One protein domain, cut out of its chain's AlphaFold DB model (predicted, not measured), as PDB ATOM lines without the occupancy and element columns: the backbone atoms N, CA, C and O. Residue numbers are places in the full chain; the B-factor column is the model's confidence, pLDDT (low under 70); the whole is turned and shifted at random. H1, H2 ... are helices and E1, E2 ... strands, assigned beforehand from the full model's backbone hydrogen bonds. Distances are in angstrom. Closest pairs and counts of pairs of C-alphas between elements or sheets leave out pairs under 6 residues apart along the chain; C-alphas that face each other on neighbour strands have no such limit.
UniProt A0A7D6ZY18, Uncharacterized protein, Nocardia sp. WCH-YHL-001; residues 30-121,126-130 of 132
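Overview. This is residues 30 to 121 and 126 to 130 of the 132 residues of an uncharacterized protein of Nocardia sp. WCH-YHL-001 (UniProt A0A7D6ZY18). Two antiparallel sheets, E1 E2 E5 and E4 E3 E6 E7, lie face to face as a sandwich with their strands nearly aligned, and one helix, H1, is set off at one end of the long axis. The loop between E2 and E3 makes the other end, and the last printed residues, 126 to 130, fold back from H1 toward the sandwich. The printed part has 97 residues, with seven named strands followed by one named helix; the sheet orders are E4 - E3 - E6 - E7 and E1 - E2 - E5, and the class is mixed, helices and strands. The whole is compact, with a radius of gyration of the C-alphas of 13.7 A, and only just flat, spanning 41 by 31 by 17 A.

Arrangement. E1, residues 30 to 34, and E2, residues 38 to 44, form an antiparallel hairpin, with N 31 and O 42 at 2.9 A. E3, residues 53 to 56, and E4, residues 66 to 68, form a second hairpin in the other sheet, with N 53 and O 68 at 2.9 A. E5, residues 72 to 77, is the antiparallel neighbour of E2, with N 41 and O 74 at 2.8 A. E6, residues 82 to 90, is the antiparallel neighbour of E3, with N 54 and O 89 at 2.7 A. E7, residues 94 to 103, forms a hairpin with E6, with N 86 and O 99 at 2.8 A, and bends by 53 degrees at residue 100. In the sandwich, two sheets face to face, the facing parts are 8.7 A centre to centre, their best planes are 22 degrees apart and their strands stand at 23 degrees. The closest C-alphas of E1 and E7, those of Pro 34 and Val 103, are 5.4 A apart. H1, residues 108 to 119, is on neither sheet, and 7 of its 8 O i to N i+4 pairs are within hydrogen-bond range.

Along the chain. E1 begins at C-alpha 30, (142.075, 180.646, 202.507). From first to last C-alpha, E2 measures 19.8 A, E5 16.5 A, E6 25.5 A and E7 24.7 A; E1, E3 and E4 are shorter. H1 measures 16.3 A and ends at C-alpha 119, (155.212, 198.490, 192.554).

Size, cuts and confidence. The C-alphas farthest apart, those of Pro 49 and Ala 109, are 41.4 A apart. Residues 122 to 125 are not printed, and C-alphas 121 and 126 across this cut are 9.6 A apart. No link between named elements is long. The mean pLDDT of the printed part is 90.0, and residues 46 to 51 are under 70.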
ATOM      1  N   VAL A  30     140.690 180.585 202.980       91.06
ATOM      2  CA  VAL A  30     142.075 180.646 202.507       91.06
ATOM      3  C   VAL A  30     142.112 180.503 200.996       91.06
ATOM      4  O   VAL A  30     141.588 179.541 200.439       91.06
ATOM      5  N   GLU A  31     142.788 181.438 200.342       95.12
ATOM      6  CA  GLU A  31     143.136 181.364 198.931       95.12
ATOM      7  C   GLU A  31     144.649 181.172 198.799       95.12
ATOM      8  O   GLU A  31     145.431 181.939 199.362       95.12
ATOM      9  N   VAL A  32     145.065 180.154 198.045       96.69
ATOM     10  CA  VAL A  32     146.476 179.890 197.746       96.69
ATOM     11  C   VAL A  32     146.675 179.935 196.240       96.69
ATOM     12  O   VAL A  32     146.132 179.112 195.504       96.69
ATOM     13  N   VAL A  33     147.473 180.896 195.784       97.94
ATOM     14  CA  VAL A  33     147.746 181.146 194.369       97.94
ATOM     15  C   VAL A  33     149.228 180.886 194.092       97.94
ATOM     16  O   VAL A  33     150.080 181.647 194.565       97.94
ATOM     17  N   PRO A  34     149.575 179.833 193.334       97.31
ATOM     18  CA  PRO A  34     150.953 179.603 192.928       97.31
ATOM     19  C   PRO A  34     151.393 180.594 191.845       97.31
ATOM     20  O   PRO A  34     150.617 180.997 190.977       97.31
ATOM     21  N   GLY A  35     152.672 180.951 191.893       97.25
ATOM     22  CA  GLY A  35     153.350 181.824 190.942       97.25
ATOM     23  C   GLY A  35     154.682 181.249 190.477       97.25
ATOM     24  O   GLY A  35     154.948 180.050 190.617       97.25
ATOM     25  N   ARG A  36     155.551 182.105 189.931       97.69
ATOM     26  CA  ARG A  36     156.906 181.711 189.517       97.69
ATOM     27  C   ARG A  36     157.860 181.792 190.697       97.69
ATOM     28  O   ARG A  36     158.207 182.884 191.136       97.69
ATOM     29  N   ALA A  37     158.276 180.632 191.203       96.62
ATOM     30  CA  ALA A  37     159.051 180.498 192.439       96.62
ATOM     31  C   ALA A  37     158.430 181.239 193.645       96.62
ATOM     32  O   ALA A  37     159.139 181.705 194.541       96.62
ATOM     33  N   ARG A  38     157.099 181.389 193.643       96.56
ATOM     34  CA  ARG A  38     156.329 182.170 194.616       96.56
ATOM     35  C   ARG A  38     155.006 181.499 194.926       96.56
ATOM     36  O   ARG A  38     154.446 180.808 194.076       96.56
ATOM     37  N   ILE A  39     154.483 181.764 196.115       97.50
ATOM     38  CA  ILE A  39     153.123 181.395 196.510       97.50
ATOM     39  C   ILE A  39     152.496 182.596 197.212       97.50
ATOM     40  O   ILE A  39     153.058 183.109 198.178       97.50
ATOM     41  N   LYS A  40     151.333 183.040 196.734       97.06
ATOM     42  CA  LYS A  40     150.505 184.036 197.417       97.06
ATOM     43  C   LYS A  40     149.455 183.319 198.251       97.06
ATOM     44  O   LYS A  40     148.734 182.472 197.733       97.06
ATOM     45  N   VAL A  41     149.370 183.673 199.523       95.69
ATOM     46  CA  VAL A  41     148.368 183.169 200.459       95.69
ATOM     47  C   VAL A  41     147.548 184.345 200.951       95.69
ATOM     48  O   VAL A  41     148.106 185.297 201.493       95.69
ATOM     49  N   THR A  42     146.235 184.273 200.782       94.12
ATOM     50  CA  THR A  42     145.292 185.244 201.333       94.12
ATOM     51  C   THR A  42     144.397 184.538 202.335       94.12
ATOM     52  O   THR A  42     143.755 183.546 202.000       94.12
ATOM     53  N   VAL A  43     144.346 185.056 203.558       89.88
ATOM     54  CA  VAL A  43     143.424 184.603 204.600       89.88
ATOM     55  C   VAL A  43     142.405 185.711 204.836       89.88
ATOM     56  O   VAL A  43     142.771 186.866 205.069       89.88
ATOM     57  N   ALA A  44     141.125 185.368 204.759       86.50
ATOM     58  CA  ALA A  44     140.010 186.257 205.064       86.50
ATOM     59  C   ALA A  44     139.061 185.592 206.071       86.50
ATOM     60  O   ALA A  44     139.011 184.371 206.165       86.50
ATOM     61  N   GLY A  45     138.328 186.402 206.836       72.06
ATOM     62  CA  GLY A  45     137.580 185.964 208.023       72.06
ATOM     63  C   GLY A  45     138.167 186.587 209.291       72.06
ATOM     64  O   GLY A  45     139.383 186.669 209.450       72.06
ATOM     65  N   THR A  46     137.307 187.141 210.148       58.25
ATOM     66  CA  THR A  46     137.676 188.160 211.153       58.25
ATOM     67  C   THR A  46     137.609 187.700 212.608       58.25
ATOM     68  O   THR A  46     137.640 188.545 213.497       58.25
ATOM     69  N   GLU A  47     137.541 186.402 212.893       58.97
ATOM     70  CA  GLU A  47     137.275 185.936 214.265       58.97
ATOM     71  C   GLU A  47     138.404 185.149 214.934       58.97
ATOM     72  O   GLU A  47     138.170 184.461 215.921       58.97
ATOM     73  N   TYR A  48     139.654 185.304 214.486       57.22
ATOM     74  CA  TYR A  48     140.789 184.899 215.321       57.22
ATOM     75  C   TYR A  48     141.336 186.101 216.093       57.22
ATOM     76  O   TYR A  48     142.006 186.955 215.504       57.22
ATOM     77  N   PRO A  49     141.047 186.219 217.406       53.38
ATOM     78  CA  PRO A  49     141.587 187.300 218.209       53.38
ATOM     79  C   PRO A  49     143.111 187.160 218.295       53.38
ATOM     80  O   PRO A  49     143.631 186.197 218.844       53.38
ATOM     81  N   ALA A  50     143.812 188.155 217.751       53.53
ATOM     82  CA  ALA A  50     145.216 188.507 217.996       53.53
ATOM     83  C   ALA A  50     146.333 187.508 217.611       53.53
ATOM     84  O   ALA A  50     147.503 187.903 217.627       53.53
ATOM     85  N   ASP A  51     146.022 186.276 217.214       63.31
ATOM     86  CA  ASP A  51     147.042 185.261 216.942       63.31
ATOM     87  C   ASP A  51     147.503 185.246 215.472       63.31
ATOM     88  O   ASP A  51     146.710 185.323 214.534       63.31
ATOM     89  N   ARG A  52     148.822 185.154 215.256       79.31
ATOM     90  CA  ARG A  52     149.424 185.048 213.915       79.31
ATOM     91  C   ARG A  52     149.185 183.647 213.348       79.31
ATOM     92  O   ARG A  52     149.494 182.660 214.015       79.31
ATOM     93  N   CYS A  53     148.684 183.561 212.118       87.50
ATOM     94  CA  CYS A  53     148.669 182.309 211.367       87.50
ATOM     95  C   CYS A  53     150.082 181.986 210.870       87.50
ATOM     96  O   CYS A  53     150.925 182.871 210.719       87.50
ATOM     97  N   LEU A  54     150.344 180.714 210.617       91.94
ATOM     98  CA  LEU A  54     151.587 180.205 210.067       91.94
ATOM     99  C   LEU A  54     151.315 179.617 208.686       91.94
ATOM    100  O   LEU A  54     150.374 178.845 208.507       91.94
ATOM    101  N   VAL A  55     152.164 179.973 207.729       94.19
ATOM    102  CA  VAL A  55     152.159 179.421 206.374       94.19
ATOM    103  C   VAL A  55     153.415 178.592 206.188       94.19
ATOM    104  O   VAL A  55     154.519 179.123 206.277       94.19
ATOM    105  N   ASP A  56     153.256 177.308 205.903       95.75
ATOM    106  CA  ASP A  56     154.338 176.453 205.431       95.75
ATOM    107  C   ASP A  56     154.199 176.271 203.908       95.75
ATOM    108  O   ASP A  56     153.246 175.625 203.461       95.75
ATOM    109  N   PRO A  57     155.076 176.887 203.092       94.19
ATOM    110  CA  PRO A  57     154.973 176.853 201.633       94.19
ATOM    111  C   PRO A  57     155.416 175.513 201.021       94.19
ATOM    112  O   PRO A  57     155.136 175.273 199.847       94.19
ATOM    113  N   ASP A  58     156.131 174.675 201.777       93.88
ATOM    114  CA  ASP A  58     156.634 173.374 201.338       93.88
ATOM    115  C   ASP A  58     156.771 172.415 202.530       93.88
ATOM    116  O   ASP A  58     157.866 172.059 202.971       93.88
ATOM    117  N   ALA A  59     155.628 171.954 203.037       89.06
ATOM    118  CA  ALA A  59     155.539 171.097 204.218       89.06
ATOM    119  C   ALA A  59     156.280 169.746 204.083       89.06
ATOM    120  O   ALA A  59     156.425 169.020 205.067       89.06
ATOM    121  N   ASP A  60     156.738 169.387 202.879       88.25
ATOM    122  CA  ASP A  60     157.568 168.208 202.604       88.25
ATOM    123  C   ASP A  60     159.069 168.537 202.492       88.25
ATOM    124  O   ASP A  60     159.918 167.657 202.640       88.25
ATOM    125  N   GLY A  61     159.415 169.802 202.247       80.44
ATOM    126  CA  GLY A  61     160.773 170.278 201.978       80.44
ATOM    127  C   GLY A  61     161.574 170.711 203.207       80.44
ATOM    128  O   GLY A  61     162.672 171.243 203.046       80.44
ATOM    129  N   ASN A  62     161.065 170.490 204.426       72.81
ATOM    130  CA  ASN A  62     161.619 171.027 205.679       72.81
ATOM    131  C   ASN A  62     161.755 172.563 205.664       72.81
ATOM    132  O   ASN A  62     162.779 173.111 206.085       72.81
ATOM    133  N   THR A  63     160.744 173.274 205.158       82.06
ATOM    134  CA  THR A  63     160.727 174.739 205.192       82.06
ATOM    135  C   THR A  63     160.342 175.292 206.559       82.06
ATOM    136  O   THR A  63     159.747 174.621 207.400       82.06
ATOM    137  N   GLN A  64     160.729 176.544 206.810       85.19
ATOM    138  CA  GLN A  64     160.288 177.266 207.998       85.19
ATOM    139  C   GLN A  64     158.896 177.838 207.756       85.19
ATOM    140  O   GLN A  64     158.667 178.495 206.741       85.19
ATOM    141  N   SER A  65     157.991 177.638 208.713       90.75
ATOM    142  CA  SER A  65     156.685 178.282 208.670       90.75
ATOM    143  C   SER A  65     156.830 179.793 208.865       90.75
ATOM    144  O   SER A  65     157.540 180.263 209.755       90.75
ATOM    145  N   ILE A  66     156.135 180.559 208.032       93.25
ATOM    146  CA  ILE A  66     156.214 182.016 207.980       93.25
ATOM    147  C   ILE A  66     154.990 182.593 208.693       93.25
ATOM    148  O   ILE A  66     153.863 182.220 208.355       93.25
ATOM    149  N   PRO A  67     155.169 183.498 209.671       91.56
ATOM    150  CA  PRO A  67     154.044 184.126 210.336       91.56
ATOM    151  C   PRO A  67     153.343 185.127 209.415       91.56
ATOM    152  O   PRO A  67     153.985 185.964 208.780       91.56
ATOM    153  N   MET A  68     152.016 185.100 209.422       89.31
ATOM    154  CA  MET A  68     151.157 186.111 208.818       89.31
ATOM    155  C   MET A  68     150.057 186.540 209.788       89.31
ATOM    156  O   MET A  68     149.791 185.889 210.799       89.31
ATOM    157  N   ASN A  69     149.416 187.664 209.490       86.06
ATOM    158  CA  ASN A  69     148.253 188.109 210.248       86.06
ATOM    159  C   ASN A  69     147.087 187.124 210.067       86.06
ATOM    160  O   ASN A  69     146.980 186.478 209.026       86.06
ATOM    161  N   ALA A  70     146.197 187.053 211.062       78.50
ATOM    162  CA  ALA A  70     144.965 186.259 210.994       78.50
ATOM    163  C   ALA A  70     144.067 186.621 209.798       78.50
ATOM    164  O   ALA A  70     143.257 185.811 209.363       78.50
ATOM    165  N   SER A  71     144.233 187.827 209.257       85.25
ATOM    166  CA  SER A  71     143.654 188.255 207.993       85.25
ATOM    167  C   SER A  71     144.671 189.069 207.194       85.25
ATOM    168  O   SER A  71     145.450 189.853 207.747       85.25
ATOM    169  N   GLY A  72     144.679 188.870 205.880       89.25
ATOM    170  CA  GLY A  72     145.563 189.568 204.954       89.25
ATOM    171  C   GLY A  72     146.228 188.642 203.945       89.25
ATOM    172  O   GLY A  72     145.897 187.462 203.835       89.25
ATOM    173  N   THR A  73     147.184 189.205 203.212       92.69
ATOM    174  CA  THR A  73     147.900 188.522 202.134       92.69
ATOM    175  C   THR A  73     149.389 188.443 202.453       92.69
ATOM    176  O   THR A  73     150.002 189.428 202.864       92.69
ATOM    177  N   LEU A  74     149.972 187.268 202.236       94.56
ATOM    178  CA  LEU A  74     151.400 186.989 202.308       94.56
ATOM    179  C   LEU A  74     151.865 186.468 200.946       94.56
ATOM    180  O   LEU A  74     151.256 185.559 200.391       94.56
ATOM    181  N   VAL A  75     152.975 186.998 200.435       96.00
ATOM    182  CA  VAL A  75     153.676 186.417 199.284       96.00
ATOM    183  C   VAL A  75     154.963 185.783 199.783       96.00
ATOM    184  O   VAL A  75     155.839 186.468 200.313       96.00
ATOM    185  N   VAL A  76     155.067 184.469 199.623       95.62
ATOM    186  CA  VAL A  76     156.275 183.709 199.923       95.62
ATOM    187  C   VAL A  76     157.135 183.645 198.669       95.62
ATOM    188  O   VAL A  76     156.666 183.246 197.604       95.62
ATOM    189  N   GLU A  77     158.392 184.043 198.805       94.50
ATOM    190  CA  GLU A  77     159.377 184.118 197.727       94.50
ATOM    191  C   GLU A  77     160.345 182.929 197.777       94.50
ATOM    192  O   GLU A  77     160.510 182.295 198.818       94.50
ATOM    193  N   ASN A  78     161.043 182.672 196.666       93.06
ATOM    194  CA  ASN A  78     162.059 181.618 196.536       93.06
ATOM    195  C   ASN A  78     161.541 180.204 196.849       93.06
ATOM    196  O   ASN A  78     162.289 179.350 197.325       93.06
ATOM    197  N   VAL A  79     160.267 179.943 196.560       94.00
ATOM    198  CA  VAL A  79     159.700 178.601 196.679       94.00
ATOM    199  C   VAL A  79     160.230 177.750 195.531       94.00
ATOM    200  O   VAL A  79     160.201 178.163 194.370       94.00
ATOM    201  N   ALA A  80     160.736 176.561 195.847       94.25
ATOM    202  CA  ALA A  80     161.283 175.680 194.830       94.25
ATOM    203  C   ALA A  80     160.188 175.276 193.810       94.25
ATOM    204  O   ALA A  80     159.065 174.963 194.210       94.25
ATOM    205  N   PRO A  81     160.478 175.250 192.497       95.44
ATOM    206  CA  PRO A  81     159.490 174.870 191.484       95.44
ATOM    207  C   PRO A  81     158.986 173.427 191.620       95.44
ATOM    208  O   PRO A  81     159.680 172.570 192.176       95.44
ATOM    209  N   GLY A  82     157.810 173.154 191.054       95.75
ATOM    210  CA  GLY A  82     157.126 171.860 191.064       95.75
ATOM    211  C   GLY A  82     155.967 171.793 192.059       95.75
ATOM    212  O   GLY A  82     155.565 172.804 192.635       95.75
ATOM    213  N   SER A  83     155.438 170.585 192.272       96.69
ATOM    214  CA  SER A  83     154.343 170.359 193.217       96.69
ATOM    215  C   SER A  83     154.817 170.569 194.657       96.69
ATOM    216  O   SER A  83     155.754 169.903 195.101       96.69
ATOM    217  N   ARG A  84     154.173 171.495 195.370       95.56
ATOM    218  CA  ARG A  84     154.470 171.851 196.761       95.56
ATOM    219  C   ARG A  84     153.241 171.691 197.626       95.56
ATOM    220  O   ARG A  84     152.170 172.189 197.275       95.56
ATOM    221  N   ARG A  85     153.407 171.023 198.766       96.25
ATOM    222  CA  ARG A  85     152.360 170.896 199.775       96.25
ATOM    223  C   ARG A  85     152.369 172.131 200.661       96.25
ATOM    224  O   ARG A  85     153.279 172.316 201.461       96.25
ATOM    225  N   VAL A  86     151.343 172.956 200.522       96.38
ATOM    226  CA  VAL A  86     151.150 174.166 201.319       96.38
ATOM    227  C   VAL A  86     150.246 173.852 202.500       96.38
ATOM    228  O   VAL A  86     149.195 173.223 202.341       96.38
ATOM    229  N   LEU A  87     150.646 174.322 203.675       95.00
ATOM    230  CA  LEU A  87     149.878 174.239 204.910       95.00
ATOM    231  C   LEU A  87     149.644 175.651 205.449       95.00
ATOM    232  O   LEU A  87     150.584 176.434 205.566       95.00
ATOM    233  N   VAL A  88     148.404 175.965 205.817       92.50
ATOM    234  CA  VAL A  88     148.081 177.176 206.578       92.50
ATOM    235  C   VAL A  88     147.426 176.759 207.880       92.50
ATOM    236  O   VAL A  88     146.412 176.059 207.888       92.50
ATOM    237  N   TRP A  89     148.024 177.187 208.982       90.19
ATOM    238  CA  TRP A  89     147.601 176.839 210.329       90.19
ATOM    239  C   TRP A  89     147.432 178.097 211.171       90.19
ATOM    240  O   TRP A  89     148.293 178.971 211.164       90.19
ATOM    241  N   CYS A  90     146.345 178.182 211.929       86.25
ATOM    242  CA  CYS A  90     146.105 179.265 212.875       86.25
ATOM    243  C   CYS A  90     145.853 178.667 214.269       86.25
ATOM    244  O   CYS A  90     145.099 177.697 214.372       86.25
ATOM    245  N   PRO A  91     146.418 179.229 215.357       79.75
ATOM    246  CA  PRO A  91     146.359 178.628 216.696       79.75
ATOM    247  C   PRO A  91     144.966 178.236 217.200       79.75
ATOM    248  O   PRO A  91     144.825 177.227 217.884       79.75
ATOM    249  N   GLN A  92     143.937 179.001 216.840       74.50
ATOM    250  CA  GLN A  92     142.559 178.767 217.282       74.50
ATOM    251  C   GLN A  92     141.692 178.036 216.244       74.50
ATOM    252  O   GLN A  92     140.625 177.536 216.584       74.50
ATOM    253  N   GLY A  93     142.151 177.949 214.992       72.38
ATOM    254  CA  GLY A  93     141.459 177.260 213.895       72.38
ATOM    255  C   GLY A  93     142.029 175.895 213.544       72.38
ATOM    256  O   GLY A  93     141.430 175.150 212.774       72.38
ATOM    257  N   GLY A  94     143.206 175.567 214.077       84.12
ATOM    258  CA  GLY A  94     143.986 174.446 213.582       84.12
ATOM    259  C   GLY A  94     144.441 174.683 212.141       84.12
ATOM    260  O   GLY A  94     144.724 175.811 211.732       84.12
ATOM    261  N   THR A  95     144.549 173.603 211.372       89.00
ATOM    262  CA  THR A  95     144.882 173.677 209.947       89.00
ATOM    263  C   THR A  95     143.659 174.139 209.166       89.00
ATOM    264  O   THR A  95     142.698 173.388 209.023       89.00
ATOM    265  N   ILE A  96     143.722 175.357 208.633       88.38
ATOM    266  CA  ILE A  96     142.641 175.973 207.851       88.38
ATOM    267  C   ILE A  96     142.832 175.789 206.340       88.38
ATOM    268  O   ILE A  96     141.899 175.973 205.565       88.38
ATOM    269  N   PHE A  97     144.029 175.381 205.909       92.25
ATOM    270  CA  PHE A  97     144.288 174.938 204.543       92.25
ATOM    271  C   PHE A  97     145.380 173.874 204.511       92.25
ATOM    272  O   PHE A  97     146.414 174.007 205.167       92.25
ATOM    273  N   GLN A  98     145.177 172.852 203.683       95.06
ATOM    274  CA  GLN A  98     146.214 171.906 203.300       95.06
ATOM    275  C   GLN A  98     145.977 171.466 201.858       95.06
ATOM    276  O   GLN A  98     144.924 170.910 201.543       95.06
ATOM    277  N   GLY A  99     146.954 171.676 200.981       95.88
ATOM    278  CA  GLY A  99     146.798 171.330 199.574       95.88
ATOM    279  C   GLY A  99     148.096 171.396 198.791       95.88
ATOM    280  O   GLY A  99     149.053 172.041 199.208       95.88
ATOM    281  N   ASN A 100     148.117 170.720 197.645       96.69
ATOM    282  CA  ASN A 100     149.237 170.793 196.716       96.69
ATOM    283  C   ASN A 100     148.990 171.894 195.689       96.69
ATOM    284  O   ASN A 100     147.910 171.963 195.101       96.69
ATOM    285  N   VAL A 101     150.007 172.711 195.437       96.62
ATOM    286  CA  VAL A 101     150.018 173.710 194.366       96.62
ATOM    287  C   VAL A 101     151.213 173.473 193.454       96.62
ATOM    288  O   VAL A 101     152.238 172.958 193.896       96.62
ATOM    289  N   ASP A 102     151.086 173.818 192.176       97.62
ATOM    290  CA  ASP A 102     152.176 173.669 191.210       97.62
ATOM    291  C   ASP A 102     152.910 174.999 191.026       97.62
ATOM    292  O   ASP A 102     152.382 175.942 190.434       97.62
ATOM    293  N   VAL A 103     154.117 175.089 191.584       97.38
ATOM    294  CA  VAL A 103     154.946 176.296 191.541       97.38
ATOM    295  C   VAL A 103     155.737 176.323 190.242       97.38
ATOM    296  O   VAL A 103     156.503 175.409 189.926       97.38
ATOM    297  N   GLN A 104     155.597 177.408 189.491       97.62
ATOM    298  CA  GLN A 104     156.241 177.550 188.194       97.62
ATOM    299  C   GLN A 104     157.731 177.878 188.337       97.62
ATOM    300  O   GLN A 104     158.185 178.432 189.342       97.62
ATOM    301  N   GLN A 105     158.500 177.573 187.290       97.12
ATOM    302  CA  GLN A 105     159.914 177.938 187.206       97.12
ATOM    303  C   GLN A 105     160.097 179.469 187.257       97.12
ATOM    304  O   GLN A 105     159.300 180.197 186.654       97.12
ATOM    305  N   PRO A 106     161.144 179.975 187.938       96.12
ATOM    306  CA  PRO A 106     161.452 181.398 187.944       96.12
ATOM    307  C   PRO A 106     161.803 181.884 186.535       96.12
ATOM    308  O   PRO A 106     162.431 181.174 185.747       96.12
ATOM    309  N   ASN A 107     161.443 183.129 186.230       96.75
ATOM    310  CA  ASN A 107     161.851 183.792 184.997       96.75
ATOM    311  C   ASN A 107     162.364 185.195 185.340       96.75
ATOM    312  O   ASN A 107     161.552 186.111 185.459       96.75
ATOM    313  N   PRO A 108     163.689 185.395 185.467       95.00
ATOM    314  CA  PRO A 108     164.252 186.660 185.940       95.00
ATOM    315  C   PRO A 108     163.815 187.887 185.129       95.00
ATOM    316  O   PRO A 108     163.615 188.962 185.695       95.00
ATOM    317  N   ALA A 109     163.638 187.737 183.812       95.94
ATOM    318  CA  ALA A 109     163.256 188.840 182.935       95.94
ATOM    319  C   ALA A 109     161.789 189.255 183.128       95.94
ATOM    320  O   ALA A 109     161.494 190.450 183.178       95.94
ATOM    321  N   LEU A 110     160.873 188.286 183.251       96.31
ATOM    322  CA  LEU A 110     159.460 188.566 183.537       96.31
ATOM    323  C   LEU A 110     159.252 188.990 184.990       96.31
ATOM    324  O   LEU A 110     158.473 189.890 185.263       96.31
ATOM    325  N   ASP A 111     159.993 188.397 185.921       95.69
ATOM    326  CA  ASP A 111     159.911 188.711 187.345       95.69
ATOM    327  C   ASP A 111     160.305 190.159 187.638       95.69
ATOM    328  O   ASP A 111     159.685 190.813 188.472       95.69
ATOM    329  N   MET A 112     161.318 190.677 186.940       95.62
ATOM    330  CA  MET A 112     161.713 192.078 187.059       95.62
ATOM    331  C   MET A 112     160.613 193.023 186.555       95.62
ATOM    332  O   MET A 112     160.314 194.018 187.213       95.62
ATOM    333  N   GLN A 113     159.989 192.694 185.419       96.38
ATOM    334  CA  GLN A 113     158.884 193.473 184.851       96.38
ATOM    335  C   GLN A 113     157.654 193.448 185.762       96.38
ATOM    336  O   GLN A 113     157.095 194.496 186.070       96.38
ATOM    337  N   ASP A 114     157.280 192.270 186.253       96.44
ATOM    338  CA  ASP A 114     156.131 192.083 187.133       96.44
ATOM    339  C   ASP A 114     156.288 192.833 188.455       96.44
ATOM    340  O   ASP A 114     155.354 193.501 188.891       96.44
ATOM    341  N   ARG A 115     157.479 192.809 189.066       94.06
ATOM    342  CA  ARG A 115     157.755 193.611 190.269       94.06
ATOM    343  C   ARG A 115     157.641 195.107 189.992       94.06
ATOM    344  O   ARG A 115     157.110 195.831 190.829       94.06
ATOM    345  N   ALA A 116     158.110 195.573 188.834       95.44
ATOM    346  CA  ALA A 116     157.975 196.974 188.445       95.44
ATOM    347  C   ALA A 116     156.502 197.367 188.239       95.44
ATOM    348  O   ALA A 116     156.079 198.421 188.712       95.44
ATOM    349  N   PHE A 117     155.703 196.512 187.592       96.06
ATOM    350  CA  PHE A 117     154.270 196.747 187.418       96.06
ATOM    351  C   PHE A 117     153.506 196.720 188.743       96.06
ATOM    352  O   PHE A 117     152.717 197.631 188.985       96.06
ATOM    353  N   ALA A 118     153.774 195.742 189.612       93.00
ATOM    354  CA  ALA A 118     153.165 195.648 190.936       93.00
ATOM    355  C   ALA A 118     153.507 196.877 191.798       93.00
ATOM    356  O   ALA A 118     152.614 197.509 192.358       93.00
ATOM    357  N   ALA A 119     154.779 197.290 191.831       92.44
ATOM    358  CA  ALA A 119     155.212 198.490 192.554       92.44
ATOM    359  C   ALA A 119     154.605 199.784 191.981       92.44
ATOM    360  O   ALA A 119     154.348 200.731 192.720       92.44
ATOM    361  N   GLY A 120     154.357 199.822 190.669       92.88
ATOM    362  CA  GLY A 120     153.676 200.920 189.986       92.88
ATOM    363  C   GLY A 120     152.144 200.879 190.071       92.88
ATOM    364  O   GLY A 120     151.497 201.690 189.411       92.88
ATOM    365  N   GLY A 121     151.552 199.932 190.813       91.00
ATOM    366  CA  GLY A 121     150.098 199.791 190.969       91.00
ATOM    367  C   GLY A 121     149.363 199.269 189.728       91.00
ATOM    368  O   GLY A 121     148.148 199.392 189.628       91.00
ATOM    369  N   VAL A 126     150.724 192.555 185.574       95.75
ATOM    370  CA  VAL A 126     151.528 191.532 186.234       95.75
ATOM    371  C   VAL A 126     151.166 190.168 185.648       95.75
ATOM    372  O   VAL A 126     150.013 189.728 185.680       95.75
ATOM    373  N   SER A 127     152.152 189.483 185.081       96.06
ATOM    374  CA  SER A 127     151.965 188.155 184.498       96.06
ATOM    375  C   SER A 127     151.976 187.041 185.549       96.06
ATOM    376  O   SER A 127     151.270 186.053 185.375       96.06
ATOM    377  N   ASP A 128     152.736 187.204 186.637       96.19
ATOM    378  CA  ASP A 128     152.783 186.280 187.773       96.19
ATOM    379  C   ASP A 128     151.527 186.412 188.661       96.19
ATOM    380  O   ASP A 128     151.350 187.435 189.327       96.19
ATOM    381  N   PRO A 129     150.662 185.383 188.742       95.25
ATOM    382  CA  PRO A 129     149.459 185.424 189.573       95.25
ATOM    383  C   PRO A 129     149.728 185.683 191.064       95.25
ATOM    384  O   PRO A 129     148.892 186.284 191.749       95.25
ATOM    385  N   ALA A 130     150.896 185.271 191.570       95.88
ATOM    386  CA  ALA A 130     151.277 185.478 192.964       95.88
ATOM    387  C   ALA A 130     151.672 186.933 193.277       95.88
ATOM    388  O   ALA A 130     151.786 187.288 194.446       95.88
TER     389      ALA A 130